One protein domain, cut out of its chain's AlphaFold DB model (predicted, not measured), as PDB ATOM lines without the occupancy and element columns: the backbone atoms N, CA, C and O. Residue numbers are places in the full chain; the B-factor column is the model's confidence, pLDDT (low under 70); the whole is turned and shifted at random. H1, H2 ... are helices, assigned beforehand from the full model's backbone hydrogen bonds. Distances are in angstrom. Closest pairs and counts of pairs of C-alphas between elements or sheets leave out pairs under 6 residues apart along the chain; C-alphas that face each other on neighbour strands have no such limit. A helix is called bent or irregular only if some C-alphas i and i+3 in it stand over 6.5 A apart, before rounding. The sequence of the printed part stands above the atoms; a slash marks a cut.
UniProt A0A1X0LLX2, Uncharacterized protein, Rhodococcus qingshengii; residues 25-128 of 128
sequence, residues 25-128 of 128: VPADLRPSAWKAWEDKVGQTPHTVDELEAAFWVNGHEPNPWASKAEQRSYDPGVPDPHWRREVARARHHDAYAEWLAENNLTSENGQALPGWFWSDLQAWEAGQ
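What this domain is: This is residues 25 to 128 of the 128 residues of an uncharacterized protein of Rhodococcus qingshengii (UniProt A0A1X0LLX2). What stands out? The long helix H4 is a spine; H1 meets its first half as a V, H2 packs on its beginning and H5 packs on H1. Residues 64 to 69, by H3, stick out far away. What is it made of? The 104 printed residues hold five named helices, H1 to H5 in order: all helix, with 50 residues, under half, in them. It is loose, radius of gyration 18.2 A, spans 57 by 30 by 18 A.

How they stand to each other: What touches H4, residues 83 to 102? Residues 84 to 92 alone touch H1, residues 31 to 38, at a steep tilt of 53 degrees; closest C-alphas, Glu 38 and Ala 88, 5.0 A. Residues 83 to 87 alone touch H2, residues 48 to 55; closest C-alphas, Ala 54 and Trp 83, 4.9 A. What of the others? H5, residues 118 to 126, touches H1; closest C-alphas, Pro 31 and Gln 122, 6.0 A. H3, residues 68 to 72, touches no helix. Which backbones are helical? Every O i to N i+4 pair is within hydrogen-bond range in H2, H3, H4 and H5; irregular H1, C-alphas 32 and 35 7.5 A apart, has 0 of 4, but 4 of 5 O i to N i+3.

Where its parts are: Where is H4? It runs 28.4 A from C-alpha 83 at (132.723, 141.688, 65.071) to C-alpha 102 at (123.654, 147.881, 38.837). How long are the others? H1 is 12.9 A, H2 10.4 A, H3 6.2 A and H5 12.3 A.

The domain as a whole: How large is it? The farthest C-alphas, Ala 69 and Gln 128, are 59.3 A apart. Which links are long? H2 to H3 and H4 to H5. Is anything missing or uncertain? The printed part has no cut, and no printed residue is under 70 in pLDDT.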
ATOM      1  N   VAL A  25     114.108 142.127  44.349       95.50
ATOM      2  CA  VAL A  25     115.297 142.081  45.207       95.50
ATOM      3  C   VAL A  25     115.622 140.614  45.521       95.50
ATOM      4  O   VAL A  25     114.760 139.899  46.069       95.50
ATOM      5  N   PRO A  26     116.855 140.153  45.217       96.38
ATOM      6  CA  PRO A  26     117.305 138.801  45.511       96.38
ATOM      7  C   PRO A  26     117.041 138.416  46.963       96.38
ATOM      8  O   PRO A  26     117.254 139.206  47.880       96.38
ATOM      9  N   ALA A  27     116.569 137.187  47.180       95.25
ATOM     10  CA  ALA A  27     116.155 136.731  48.505       95.25
ATOM     11  C   ALA A  27     117.280 136.809  49.550       95.25
ATOM     12  O   ALA A  27     116.999 137.023  50.724       95.25
ATOM     13  N   ASP A  28     118.538 136.660  49.134       96.00
ATOM     14  CA  ASP A  28     119.703 136.776  50.005       96.00
ATOM     15  C   ASP A  28     120.097 138.225  50.323       96.00
ATOM     16  O   ASP A  28     120.849 138.421  51.269       96.00
ATOM     17  N   LEU A  29     119.577 139.218  49.596       96.56
ATOM     18  CA  LEU A  29     119.728 140.652  49.883       96.56
ATOM     19  C   LEU A  29     118.551 141.231  50.679       96.56
ATOM     20  O   LEU A  29     118.540 142.416  51.023       96.56
ATOM     21  N   ARG A  30     117.526 140.418  50.962       95.19
ATOM     22  CA  ARG A  30     116.381 140.863  51.754       95.19
ATOM     23  C   ARG A  30     116.765 141.006  53.227       95.19
ATOM     24  O   ARG A  30     117.565 140.215  53.733       95.19
ATOM     25  N   PRO A  31     116.165 141.954  53.967       94.56
ATOM     26  CA  PRO A  31     116.484 142.177  55.371       94.56
ATOM     27  C   PRO A  31     116.419 140.915  56.233       94.56
ATOM     28  O   PRO A  31     117.286 140.731  57.085       94.56
ATOM     29  N   SER A  32     115.461 140.015  56.000       94.38
ATOM     30  CA  SER A  32     115.350 138.740  56.721       94.38
ATOM     31  C   SER A  32     116.556 137.800  56.552       94.38
ATOM     32  O   SER A  32     116.836 137.000  57.450       94.38
ATOM     33  N   ALA A  33     117.317 137.923  55.462       93.62
ATOM     34  CA  ALA A  33     118.453 137.062  55.148       93.62
ATOM     35  C   ALA A  33     119.752 137.443  55.877       93.62
ATOM     36  O   ALA A  33     120.721 136.685  55.812       93.62
ATOM     37  N   TRP A  34     119.790 138.559  56.620       88.00
ATOM     38  CA  TRP A  34     121.034 139.081  57.211       88.00
ATOM     39  C   TRP A  34     121.790 138.055  58.071       88.00
ATOM     40  O   TRP A  34     123.015 138.049  58.089       88.00
ATOM     41  N   LYS A  35     121.087 137.150  58.769       89.81
ATOM     42  CA  LYS A  35     121.738 136.122  59.600       89.81
ATOM     43  C   LYS A  35     122.567 135.143  58.773       89.81
ATOM     44  O   LYS A  35     123.638 134.748  59.210       89.81
ATOM     45  N   ALA A  36     122.112 134.796  57.569       92.94
ATOM     46  CA  ALA A  36     122.856 133.913  56.674       92.94
ATOM     47  C   ALA A  36     124.151 134.566  56.154       92.94
ATOM     48  O   ALA A  36     125.064 133.869  55.718       92.94
ATOM     49  N   TRP A  37     124.264 135.898  56.215       94.19
ATOM     50  CA  TRP A  37     125.512 136.601  55.911       94.19
ATOM     51  C   TRP A  37     126.552 136.462  57.017       94.19
ATOM     52  O   TRP A  37     127.742 136.470  56.717       94.19
ATOM     53  N   GLU A  38     126.136 136.274  58.270       93.62
ATOM     54  CA  GLU A  38     127.068 136.020  59.372       93.62
ATOM     55  C   GLU A  38     127.836 134.710  59.153       93.62
ATOM     56  O   GLU A  38     129.046 134.657  59.375       93.62
ATOM     57  N   ASP A  39     127.178 133.691  58.593       91.94
ATOM     58  CA  ASP A  39     127.806 132.419  58.218       91.94
ATOM     59  C   ASP A  39     128.829 132.564  57.078       91.94
ATOM     60  O   ASP A  39     129.758 131.760  56.981       91.94
ATOM     61  N   LYS A  40     128.702 133.602  56.236       92.19
ATOM     62  CA  LYS A  40     129.680 133.926  55.182       92.19
ATOM     63  C   LYS A  40     130.935 134.608  55.739       92.19
ATOM     64  O   LYS A  40     131.966 134.616  55.068       92.19
ATOM     65  N   VAL A  41     130.874 135.185  56.942       94.25
ATOM     66  CA  VAL A  41     132.036 135.797  57.599       94.25
ATOM     67  C   VAL A  41     132.836 134.712  58.317       94.25
ATOM     68  O   VAL A  41     132.301 133.992  59.163       94.25
ATOM     69  N   GLY A  42     134.126 134.607  57.994       92.44
ATOM     70  CA  GLY A  42     135.035 133.634  58.598       92.44
ATOM     71  C   GLY A  42     135.169 133.782  60.119       92.44
ATOM     72  O   GLY A  42     134.782 134.786  60.710       92.44
ATOM     73  N   GLN A  43     135.737 132.764  60.770       92.12
ATOM     74  CA  GLN A  43     136.022 132.808  62.217       92.12
ATOM     75  C   GLN A  43     137.256 133.650  62.558       92.12
ATOM     76  O   GLN A  43     137.474 133.995  63.716       92.12
ATOM     77  N   THR A  44     138.078 133.953  61.558       92.19
ATOM     78  CA  THR A  44     139.322 134.700  61.703       92.19
ATOM     79  C   THR A  44     139.231 135.944  60.824       92.19
ATOM     80  O   THR A  44     138.883 135.799  59.652       92.19
ATOM     81  N   PRO A  45     139.502 137.144  61.366       92.81
ATOM     82  CA  PRO A  45     139.524 138.359  60.570       92.81
ATOM     83  C   PRO A  45     140.746 138.357  59.642       92.81
ATOM     84  O   PRO A  45     141.859 138.024  60.058       92.81
ATOM     85  N   HIS A  46     140.534 138.719  58.382       91.75
ATOM     86  CA  HIS A  46     141.555 138.726  57.337       91.75
ATOM     87  C   HIS A  46     141.601 140.036  56.550       91.75
ATOM     88  O   HIS A  46     142.678 140.421  56.093       91.75
ATOM     89  N   THR A  47     140.463 140.708  56.362       93.44
ATOM     90  CA  THR A  47     140.420 142.014  55.683       93.44
ATOM     91  C   THR A  47     140.631 143.159  56.668       93.44
ATOM     92  O   THR A  47     140.468 142.977  57.872       93.44
ATOM     93  N   VAL A  48     140.967 144.350  56.163       91.50
ATOM     94  CA  VAL A  48     141.099 145.556  57.003       91.50
ATOM     95  C   VAL A  48     139.800 145.814  57.766       91.50
ATOM     96  O   VAL A  48     139.844 145.884  58.984       91.50
ATOM     97  N   ASP A  49     138.646 145.803  57.094       91.06
ATOM     98  CA  ASP A  49     137.348 146.004  57.759       91.06
ATOM     99  C   ASP A  49     137.062 144.950  58.844       91.06
ATOM    100  O   ASP A  49     136.493 145.254  59.890       91.06
ATOM    101  N   GLU A  50     137.469 143.695  58.617       95.12
ATOM    102  CA  GLU A  50     137.319 142.628  59.607       95.12
ATOM    103  C   GLU A  50     138.253 142.827  60.800       95.12
ATOM    104  O   GLU A  50     137.841 142.588  61.929       95.12
ATOM    105  N   LEU A  51     139.494 143.264  60.569       94.50
ATOM    106  CA  LEU A  51     140.467 143.566  61.618       94.50
ATOM    107  C   LEU A  51     140.057 144.803  62.426       94.50
ATOM    108  O   LEU A  51     140.177 144.804  63.650       94.50
ATOM    109  N   GLU A  52     139.539 145.833  61.761       92.19
ATOM    110  CA  GLU A  52     138.990 147.026  62.397       92.19
ATOM    111  C   GLU A  52     137.785 146.682  63.266       92.19
ATOM    112  O   GLU A  52     137.781 147.043  64.439       92.19
ATOM    113  N   ALA A  53     136.816 145.919  62.754       93.56
ATOM    114  CA  ALA A  53     135.675 145.467  63.550       93.56
ATOM    115  C   ALA A  53     136.105 144.536  64.699       93.56
ATOM    116  O   ALA A  53     135.617 144.651  65.821       93.56
ATOM    117  N   ALA A  54     137.042 143.615  64.446       95.44
ATOM    118  CA  ALA A  54     137.513 142.648  65.435       95.44
ATOM    119  C   ALA A  54     138.266 143.295  66.594       95.44
ATOM    120  O   ALA A  54     138.150 142.827  67.726       95.44
ATOM    121  N   PHE A  55     139.041 144.344  66.329       94.31
ATOM    122  CA  PHE A  55     139.965 144.904  67.310       94.31
ATOM    123  C   PHE A  55     139.787 146.405  67.536       94.31
ATOM    124  O   PHE A  55     140.685 147.039  68.083       94.31
ATOM    125  N   TRP A  56     138.633 146.981  67.182       86.00
ATOM    126  CA  TRP A  56     138.346 148.420  67.277       86.00
ATOM    127  C   TRP A  56     138.813 149.065  68.592       86.00
ATOM    128  O   TRP A  56     139.411 150.138  68.592       86.00
ATOM    129  N   VAL A  57     138.591 148.388  69.725       78.81
ATOM    130  CA  VAL A  57     138.932 148.896  71.065       78.81
ATOM    131  C   VAL A  57     140.445 148.991  71.301       78.81
ATOM    132  O   VAL A  57     140.904 149.951  71.919       78.81
ATOM    133  N   ASN A  58     141.219 148.014  70.822       78.81
ATOM    134  CA  ASN A  58     142.663 147.914  71.075       78.81
ATOM    135  C   ASN A  58     143.520 148.357  69.874       78.81
ATOM    136  O   ASN A  58     144.745 148.447  69.991       78.81
ATOM    137  N   GLY A  59     142.888 148.614  68.728       83.56
ATOM    138  CA  GLY A  59     143.540 148.637  67.423       83.56
ATOM    139  C   GLY A  59     143.944 147.232  66.967       83.56
ATOM    140  O   GLY A  59     144.041 146.309  67.773       83.56
ATOM    141  N   HIS A  60     144.188 147.077  65.666       86.19
ATOM    142  CA  HIS A  60     144.761 145.858  65.078       86.19
ATOM    143  C   HIS A  60     146.227 146.040  64.652       86.19
ATOM    144  O   HIS A  60     146.856 145.100  64.162       86.19
ATOM    145  N   GLU A  61     146.780 147.240  64.842       87.94
ATOM    146  CA  GLU A  61     148.154 147.589  64.500       87.94
ATOM    147  C   GLU A  61     148.912 148.086  65.735       87.94
ATOM    148  O   GLU A  61     148.341 148.773  66.592       87.94
ATOM    149  N   PRO A  62     150.220 147.786  65.840       87.94
ATOM    150  CA  PRO A  62     151.037 148.327  66.908       87.94
ATOM    151  C   PRO A  62     151.126 149.849  66.799       87.94
ATOM    152  O   PRO A  62     151.210 150.412  65.709       87.94
ATOM    153  N   ASN A  63     151.220 150.519  67.949       86.62
ATOM    154  CA  ASN A  63     151.435 151.961  67.988       86.62
ATOM    155  C   ASN A  63     152.696 152.344  67.167       86.62
ATOM    156  O   ASN A  63     153.804 151.897  67.502       86.62
ATOM    157  N   PRO A  64     152.569 153.207  66.138       91.38
ATOM    158  CA  PRO A  64     153.681 153.551  65.256       91.38
ATOM    159  C   PRO A  64     154.811 154.308  65.969       91.38
ATOM    160  O   PRO A  64     155.948 154.300  65.496       91.38
ATOM    161  N   TRP A  65     154.536 154.921  67.124       93.00
ATOM    162  CA  TRP A  65     155.517 155.643  67.941       93.00
ATOM    163  C   TRP A  65     156.146 154.797  69.061       93.00
ATOM    164  O   TRP A  65     156.994 155.305  69.796       93.00
ATOM    165  N   ALA A  66     155.760 153.525  69.210       91.62
ATOM    166  CA  ALA A  66     156.363 152.616  70.186       91.62
ATOM    167  C   ALA A  66     157.777 152.167  69.770       91.62
ATOM    168  O   ALA A  66     158.181 152.270  68.609       91.62
ATOM    169  N   SER A  67     158.551 151.631  70.716       94.31
ATOM    170  CA  SER A  67     159.857 151.048  70.410       94.31
ATOM    171  C   SER A  67     159.729 149.817  69.503       94.31
ATOM    172  O   SER A  67     158.720 149.111  69.499       94.31
ATOM    173  N   LYS A  68     160.801 149.474  68.774       94.75
ATOM    174  CA  LYS A  68     160.830 148.260  67.930       94.75
ATOM    175  C   LYS A  68     160.551 146.972  68.713       94.75
ATOM    176  O   LYS A  68     160.071 146.006  68.129       94.75
ATOM    177  N   ALA A  69     160.908 146.926  69.998       93.38
ATOM    178  CA  ALA A  69     160.660 145.762  70.845       93.38
ATOM    179  C   ALA A  69     159.166 145.622  71.177       93.38
ATOM    180  O   ALA A  69     158.627 144.520  71.088       93.38
ATOM    181  N   GLU A  70     158.500 146.735  71.485       91.56
ATOM    182  CA  GLU A  70     157.054 146.781  71.736       91.56
ATOM    183  C   GLU A  70     156.265 146.442  70.469       91.56
ATOM    184  O   GLU A  70     155.393 145.584  70.520       91.56
ATOM    185  N   GLN A  71     156.635 147.009  69.314       92.12
ATOM    186  CA  GLN A  71     155.987 146.688  68.034       92.12
ATOM    187  C   GLN A  71     156.083 145.196  67.680       92.12
ATOM    188  O   GLN A  71     155.121 144.613  67.196       92.12
ATOM    189  N   ARG A  72     157.233 144.552  67.937       91.62
ATOM    190  CA  ARG A  72     157.424 143.108  67.688       91.62
ATOM    191  C   ARG A  72     156.644 142.208  68.641       91.62
ATOM    192  O   ARG A  72     156.429 141.048  68.310       91.62
ATOM    193  N   SER A  73     156.307 142.717  69.818       91.69
ATOM    194  CA  SER A  73     155.617 141.963  70.869       91.69
ATOM    195  C   SER A  73     154.128 142.302  70.930       91.69
ATOM    196  O   SER A  73     153.457 141.914  71.880       91.69
ATOM    197  N   TYR A  74     153.635 143.069  69.959       90.62
ATOM    198  CA  TYR A  74     152.251 143.497  69.911       90.62
ATOM    199  C   TYR A  74     151.327 142.309  69.650       90.62
ATOM    200  O   TYR A  74     151.528 141.540  68.709       90.62
ATOM    201  N   ASP A  75     150.310 142.203  70.495       89.31
ATOM    202  CA  ASP A  75     149.215 141.256  70.389       89.31
ATOM    203  C   ASP A  75     147.912 142.061  70.529       89.31
ATOM    204  O   ASP A  75     147.707 142.682  71.579       89.31
ATOM    205  N   PRO A  76     147.052 142.106  69.495       86.88
ATOM    206  CA  PRO A  76     145.779 142.825  69.553       86.88
ATOM    207  C   PRO A  76     144.776 142.182  70.533       86.88
ATOM    208  O   PRO A  76     143.764 142.794  70.892       86.88
ATOM    209  N   GLY A  77     145.073 140.971  71.020       89.56
ATOM    210  CA  GLY A  77     144.285 140.251  72.006       89.56
ATOM    211  C   GLY A  77     143.148 139.443  71.384       89.56
ATOM    212  O   GLY A  77     143.235 138.947  70.262       89.56
ATOM    213  N   VAL A  78     142.073 139.260  72.153       91.00
ATOM    214  CA  VAL A  78     140.897 138.500  71.711       91.00
ATOM    215  C   VAL A  78     139.982 139.411  70.881       91.00
ATOM    216  O   VAL A  78     139.678 140.509  71.349       91.00
ATOM    217  N   PRO A  79     139.513 138.965  69.697       93.31
ATOM    218  CA  PRO A  79     138.534 139.703  68.901       93.31
ATOM    219  C   PRO A  79     137.237 139.998  69.662       93.31
ATOM    220  O   PRO A  79     136.791 139.182  70.474       93.31
ATOM    221  N   ASP A  80     136.577 141.108  69.334       93.25
ATOM    222  CA  ASP A  80     135.251 141.435  69.860       93.25
ATOM    223  C   ASP A  80     134.222 140.344  69.492       93.25
ATOM    224  O   ASP A  80     134.074 140.003  68.322       93.25
ATOM    225  N   PRO A  81     133.452 139.780  70.435       92.31
ATOM    226  CA  PRO A  81     132.542 138.670  70.142       92.31
ATOM    227  C   PRO A  81     131.442 138.991  69.111       92.31
ATOM    228  O   PRO A  81     130.795 138.071  68.608       92.31
ATOM    229  N   HIS A  82     131.207 140.264  68.792       93.06
ATOM    230  CA  HIS A  82     130.199 140.726  67.845       93.06
ATOM    231  C   HIS A  82     130.772 141.194  66.501       93.06
ATOM    232  O   HIS A  82     129.978 141.493  65.605       93.06
ATOM    233  N   TRP A  83     132.095 141.171  66.297       95.06
ATOM    234  CA  TRP A  83     132.723 141.688  65.071       95.06
ATOM    235  C   TRP A  83     132.153 141.057  63.794       95.06
ATOM    236  O   TRP A  83     131.873 141.747  62.815       95.06
ATOM    237  N   ARG A  84     131.892 139.740  63.814       96.12
ATOM    238  CA  ARG A  84     131.341 139.013  62.654       96.12
ATOM    239  C   ARG A  84     129.969 139.534  62.258       96.12
ATOM    240  O   ARG A  84     129.675 139.656  61.072       96.12
ATOM    241  N   ARG A  85     129.141 139.866  63.248       95.31
ATOM    242  CA  ARG A  85     127.804 140.414  63.032       95.31
ATOM    243  C   ARG A  85     127.869 141.813  62.428       95.31
ATOM    244  O   ARG A  85     127.055 142.131  61.563       95.31
ATOM    245  N   GLU A  86     128.813 142.639  62.868       94.38
ATOM    246  CA  GLU A  86     129.015 143.982  62.317       94.38
ATOM    247  C   GLU A  86     129.480 143.924  60.861       94.38
ATOM    248  O   GLU A  86     128.846 144.533  59.999       94.38
ATOM    249  N   VAL A  87     130.494 143.103  60.568       96.19
ATOM    250  CA  VAL A  87     130.987 142.875  59.200       96.19
ATOM    251  C   VAL A  87     129.890 142.310  58.304       96.19
ATOM    252  O   VAL A  87     129.702 142.781  57.185       96.19
ATOM    253  N   ALA A  88     129.137 141.315  58.777       96.50
ATOM    254  CA  ALA A  88     128.044 140.723  58.012       96.50
ATOM    255  C   ALA A  88     126.966 141.755  57.680       96.50
ATOM    256  O   ALA A  88     126.487 141.804  56.548       96.50
ATOM    257  N   ARG A  89     126.610 142.607  58.649       94.31
ATOM    258  CA  ARG A  89     125.655 143.692  58.434       94.31
ATOM    259  C   ARG A  89     126.179 144.690  57.403       94.31
ATOM    260  O   ARG A  89     125.422 145.029  56.501       94.31
ATOM    261  N   ALA A  90     127.429 145.136  57.524       94.31
ATOM    262  CA  ALA A  90     128.039 146.064  56.574       94.31
ATOM    263  C   ALA A  90     128.037 145.480  55.154       94.31
ATOM    264  O   ALA A  90     127.403 146.040  54.268       94.31
ATOM    265  N   ARG A  91     128.586 144.270  54.976       95.81
ATOM    266  CA  ARG A  91     128.633 143.580  53.676       95.81
ATOM    267  C   ARG A  91     127.256 143.350  53.059       95.81
ATOM    268  O   ARG A  91     127.109 143.443  51.848       95.81
ATOM    269  N   HIS A  92     126.253 143.042  53.877       96.75
ATOM    270  CA  HIS A  92     124.882 142.873  53.400       96.75
ATOM    271  C   HIS A  92     124.294 144.194  52.884       96.75
ATOM    272  O   HIS A  92     123.666 144.221  51.828       96.75
ATOM    273  N   HIS A  93     124.533 145.295  53.601       94.56
ATOM    274  CA  HIS A  93     124.137 146.628  53.155       94.56
ATOM    275  C   HIS A  93     124.882 147.056  51.884       94.56
ATOM    276  O   HIS A  93     124.249 147.593  50.976       94.56
ATOM    277  N   ASP A  94     126.185 146.788  51.800       94.81
ATOM    278  CA  ASP A  94     127.002 147.121  50.632       94.81
ATOM    279  C   ASP A  94     126.540 146.347  49.394       94.81
ATOM    280  O   ASP A  94     126.363 146.937  48.333       94.81
ATOM    281  N   ALA A  95     126.242 145.053  49.538       96.50
ATOM    282  CA  ALA A  95     125.723 144.234  48.444       96.50
ATOM    283  C   ALA A  95     124.337 144.698  47.962       96.50
ATOM    284  O   ALA A  95     124.050 144.669  46.767       96.50
ATOM    285  N   TYR A  96     123.475 145.170  48.868       96.19
ATOM    286  CA  TYR A  96     122.218 145.804  48.470       96.19
ATOM    287  C   TYR A  96     122.457 147.119  47.713       96.19
ATOM    288  O   TYR A  96     121.811 147.368  46.697       96.19
ATOM    289  N   ALA A  97     123.395 147.950  48.172       94.69
ATOM    290  CA  ALA A  97     123.748 149.193  47.490       94.69
ATOM    291  C   ALA A  97     124.340 148.941  46.091       94.69
ATOM    292  O   ALA A  97     123.994 149.650  45.146       94.69
ATOM    293  N   GLU A  98     125.172 147.909  45.942       95.81
ATOM    294  CA  GLU A  98     125.707 147.461  44.654       95.81
ATOM    295  C   GLU A  98     124.582 147.002  43.721       95.81
ATOM    296  O   GLU A  98     124.478 147.499  42.601       95.81
ATOM    297  N   TRP A  99     123.664 146.161  44.209       96.25
ATOM    298  CA  TRP A  99     122.498 145.740  43.430       96.25
ATOM    299  C   TRP A  99     121.654 146.936  42.972       96.25
ATOM    300  O   TRP A  99     121.235 146.992  41.815       96.25
ATOM    301  N   LEU A 100     121.429 147.936  43.832       95.12
ATOM    302  CA  LEU A 100     120.730 149.156  43.423       95.12
ATOM    303  C   LEU A 100     121.482 149.892  42.308       95.12
ATOM    304  O   LEU A 100     120.859 150.315  41.333       95.12
ATOM    305  N   ALA A 101     122.802 150.040  42.427       93.88
ATOM    306  CA  ALA A 101     123.616 150.737  41.437       93.88
ATOM    307  C   ALA A 101     123.590 150.029  40.073       93.88
ATOM    308  O   ALA A 101     123.362 150.670  39.046       93.88
ATOM    309  N   GLU A 102     123.726 148.701  40.056       93.81
ATOM    310  CA  GLU A 102     123.654 147.881  38.837       93.81
ATOM    311  C   GLU A 102     122.308 148.013  38.109       93.81
ATOM    312  O   GLU A 102     122.241 147.940  36.873       93.81
ATOM    313  N   ASN A 103     121.240 148.256  38.872       92.62
ATOM    314  CA  ASN A 103     119.879 148.427  38.375       92.62
ATOM    315  C   ASN A 103     119.491 149.897  38.127       92.62
ATOM    316  O   ASN A 103     118.354 150.172  37.750       92.62
ATOM    317  N   ASN A 104     120.434 150.841  38.242       93.12
ATOM    318  CA  ASN A 104     120.210 152.289  38.098       93.12
ATOM    319  C   ASN A 104     119.178 152.847  39.095       93.12
ATOM    320  O   ASN A 104     118.456 153.801  38.805       93.12
ATOM    321  N   LEU A 105     119.118 152.252  40.285       93.00
ATOM    322  CA  LEU A 105     118.254 152.650  41.396       93.00
ATOM    323  C   LEU A 105     119.001 153.524  42.416       93.00
ATOM    324  O   LEU A 105     118.565 153.695  43.557       93.00
ATOM    325  N   THR A 106     120.126 154.107  41.997       93.75
ATOM    326  CA  THR A 106     120.920 155.067  42.762       93.75
ATOM    327  C   THR A 106     121.027 156.402  42.031       93.75
ATOM    328  O   THR A 106     121.132 156.458  40.808       93.75
ATOM    329  N   SER A 107     121.052 157.489  42.793       89.50
ATOM    330  CA  SER A 107     121.439 158.825  42.334       89.50
ATOM    331  C   SER A 107     122.913 158.891  41.910       89.50
ATOM    332  O   SER A 107     123.706 158.006  42.224       89.50
ATOM    333  N   GLU A 108     123.307 160.000  41.277       87.50
ATOM    334  CA  GLU A 108     124.702 160.278  40.883       87.50
ATOM    335  C   GLU A 108     125.692 160.256  42.062       87.50
ATOM    336  O   GLU A 108     126.872 159.980  41.875       87.50
ATOM    337  N   ASN A 109     125.213 160.497  43.288       87.88
ATOM    338  CA  ASN A 109     126.025 160.445  44.508       87.88
ATOM    339  C   ASN A 109     126.060 159.043  45.149       87.88
ATOM    340  O   ASN A 109     126.485 158.909  46.296       87.88
ATOM    341  N   GLY A 110     125.546 158.013  44.467       85.62
ATOM    342  CA  GLY A 110     125.486 156.636  44.967       85.62
ATOM    343  C   GLY A 110     124.406 156.382  46.025       85.62
ATOM    344  O   GLY A 110     124.330 155.293  46.579       85.62
ATOM    345  N   GLN A 111     123.554 157.366  46.327       90.38
ATOM    346  CA  GLN A 111     122.446 157.180  47.271       90.38
ATOM    347  C   GLN A 111     121.268 156.492  46.590       90.38
ATOM    348  O   GLN A 111     120.935 156.862  45.466       90.38
ATOM    349  N   ALA A 112     120.600 155.569  47.287       91.88
ATOM    350  CA  ALA A 112     119.357 154.955  46.826       91.88
ATOM    351  C   ALA A 112     118.312 156.017  46.436       91.88
ATOM    352  O   ALA A 112     118.171 157.043  47.109       91.88
ATOM    353  N   LEU A 113     117.582 155.771  45.348       92.06
ATOM    354  CA  LEU A 113     116.460 156.615  44.948       92.06
ATOM    355  C   LEU A 113     115.306 156.520  45.971       92.06
ATOM    356  O   LEU A 113     115.180 155.512  46.671       92.06
ATOM    357  N   PRO A 114     114.440 157.548  46.070       90.56
ATOM    358  CA  PRO A 114     113.267 157.494  46.940       90.56
ATOM    359  C   PRO A 114     112.401 156.261  46.660       90.56
ATOM    360  O   PRO A 114     112.115 155.962  45.504       90.56
ATOM    361  N   GLY A 115     111.975 155.562  47.716       91.69
ATOM    362  CA  GLY A 115     111.238 154.303  47.592       91.69
ATOM    363  C   GLY A 115     112.126 153.069  47.425       91.69
ATOM    364  O   GLY A 115     111.588 151.979  47.318       91.69
ATOM    365  N   TRP A 116     113.455 153.226  47.436       94.94
ATOM    366  CA  TRP A 116     114.439 152.136  47.449       94.94
ATOM    367  C   TRP A 116     115.371 152.190  48.665       94.94
ATOM    368  O   TRP A 116     116.387 151.488  48.716       94.94
ATOM    369  N   PHE A 117     115.050 153.007  49.673       95.00
ATOM    370  CA  PHE A 117     115.833 153.025  50.903       95.00
ATOM    371  C   PHE A 117     115.748 151.669  51.606       95.00
ATOM    372  O   PHE A 117     114.731 150.978  51.555       95.00
ATOM    373  N   TRP A 118     116.802 151.310  52.339       94.12
ATOM    374  CA  TRP A 118     116.812 150.078  53.130       94.12
ATOM    375  C   TRP A 118     115.611 149.978  54.086       94.12
ATOM    376  O   TRP A 118     115.024 148.913  54.249       94.12
ATOM    377  N   SER A 119     115.211 151.100  54.691       95.31
ATOM    378  CA  SER A 119     114.029 151.174  55.556       95.31
ATOM    379  C   SER A 119     112.725 150.873  54.818       95.31
ATOM    380  O   SER A 119     111.824 150.277  55.405       95.31
ATOM    381  N   ASP A 120     112.624 151.262  53.548       96.00
ATOM    382  CA  ASP A 120     111.438 151.019  52.727       96.00
ATOM    383  C   ASP A 120     111.341 149.530  52.380       96.00
ATOM    384  O   ASP A 120     110.278 148.929  52.534       96.00
ATOM    385  N   LEU A 121     112.474 148.907  52.026       95.81
ATOM    386  CA  LEU A 121     112.565 147.462  51.811       95.81
ATOM    387  C   LEU A 121     112.197 146.677  53.082       95.81
ATOM    388  O   LEU A 121     111.447 145.704  53.017       95.81
ATOM    389  N   GLN A 122     112.674 147.120  54.252       96.31
ATOM    390  CA  GLN A 122     112.303 146.532  55.545       96.31
ATOM    391  C   GLN A 122     110.803 146.632  55.828       96.31
ATOM    392  O   GLN A 122     110.202 145.662  56.286       96.31
ATOM    393  N   ALA A 123     110.198 147.793  55.569       96.12
ATOM    394  CA  ALA A 123     108.769 147.997  55.774       96.12
ATOM    395  C   ALA A 123     107.929 147.137  54.820       96.12
ATOM    396  O   ALA A 123     106.929 146.555  55.239       96.12
ATOM    397  N   TRP A 124     108.353 147.023  53.559       96.00
ATOM    398  CA  TRP A 124     107.713 146.159  52.574       96.00
ATOM    399  C   TRP A 124     107.777 144.682  52.976       96.00
ATOM    400  O   TRP A 124     106.746 144.017  52.952       96.00
ATOM    401  N   GLU A 125     108.948 144.180  53.387       95.56
ATOM    402  CA  GLU A 125     109.117 142.773  53.776       95.56
ATOM    403  C   GLU A 125     108.309 142.433  55.036       95.56
ATOM    404  O   GLU A 125     107.703 141.370  55.110       95.56
ATOM    405  N   ALA A 126     108.244 143.348  56.008       94.19
ATOM    406  CA  ALA A 126     107.436 143.170  57.214       94.19
ATOM    407  C   ALA A 126     105.916 143.180  56.949       94.19
ATOM    408  O   ALA A 126     105.148 142.762  57.816       94.19
ATOM    409  N   GLY A 127     105.488 143.700  55.795       92.69
ATOM    410  CA  GLY A 127     104.091 143.753  55.365       92.69
ATOM    411  C   GLY A 127     103.653 142.613  54.439       92.69
ATOM    412  O   GLY A 127     102.487 142.615  54.041       92.69
ATOM    413  N   GLN A 128     104.556 141.691  54.078       82.19
ATOM    414  CA  GLN A 128     104.238 140.455  53.343       82.19
ATOM    415  C   GLN A 128     103.590 139.415  54.265       82.19
ATOM    416  O   GLN A 128     102.660 138.722  53.793       82.19
TER     417      GLN A 128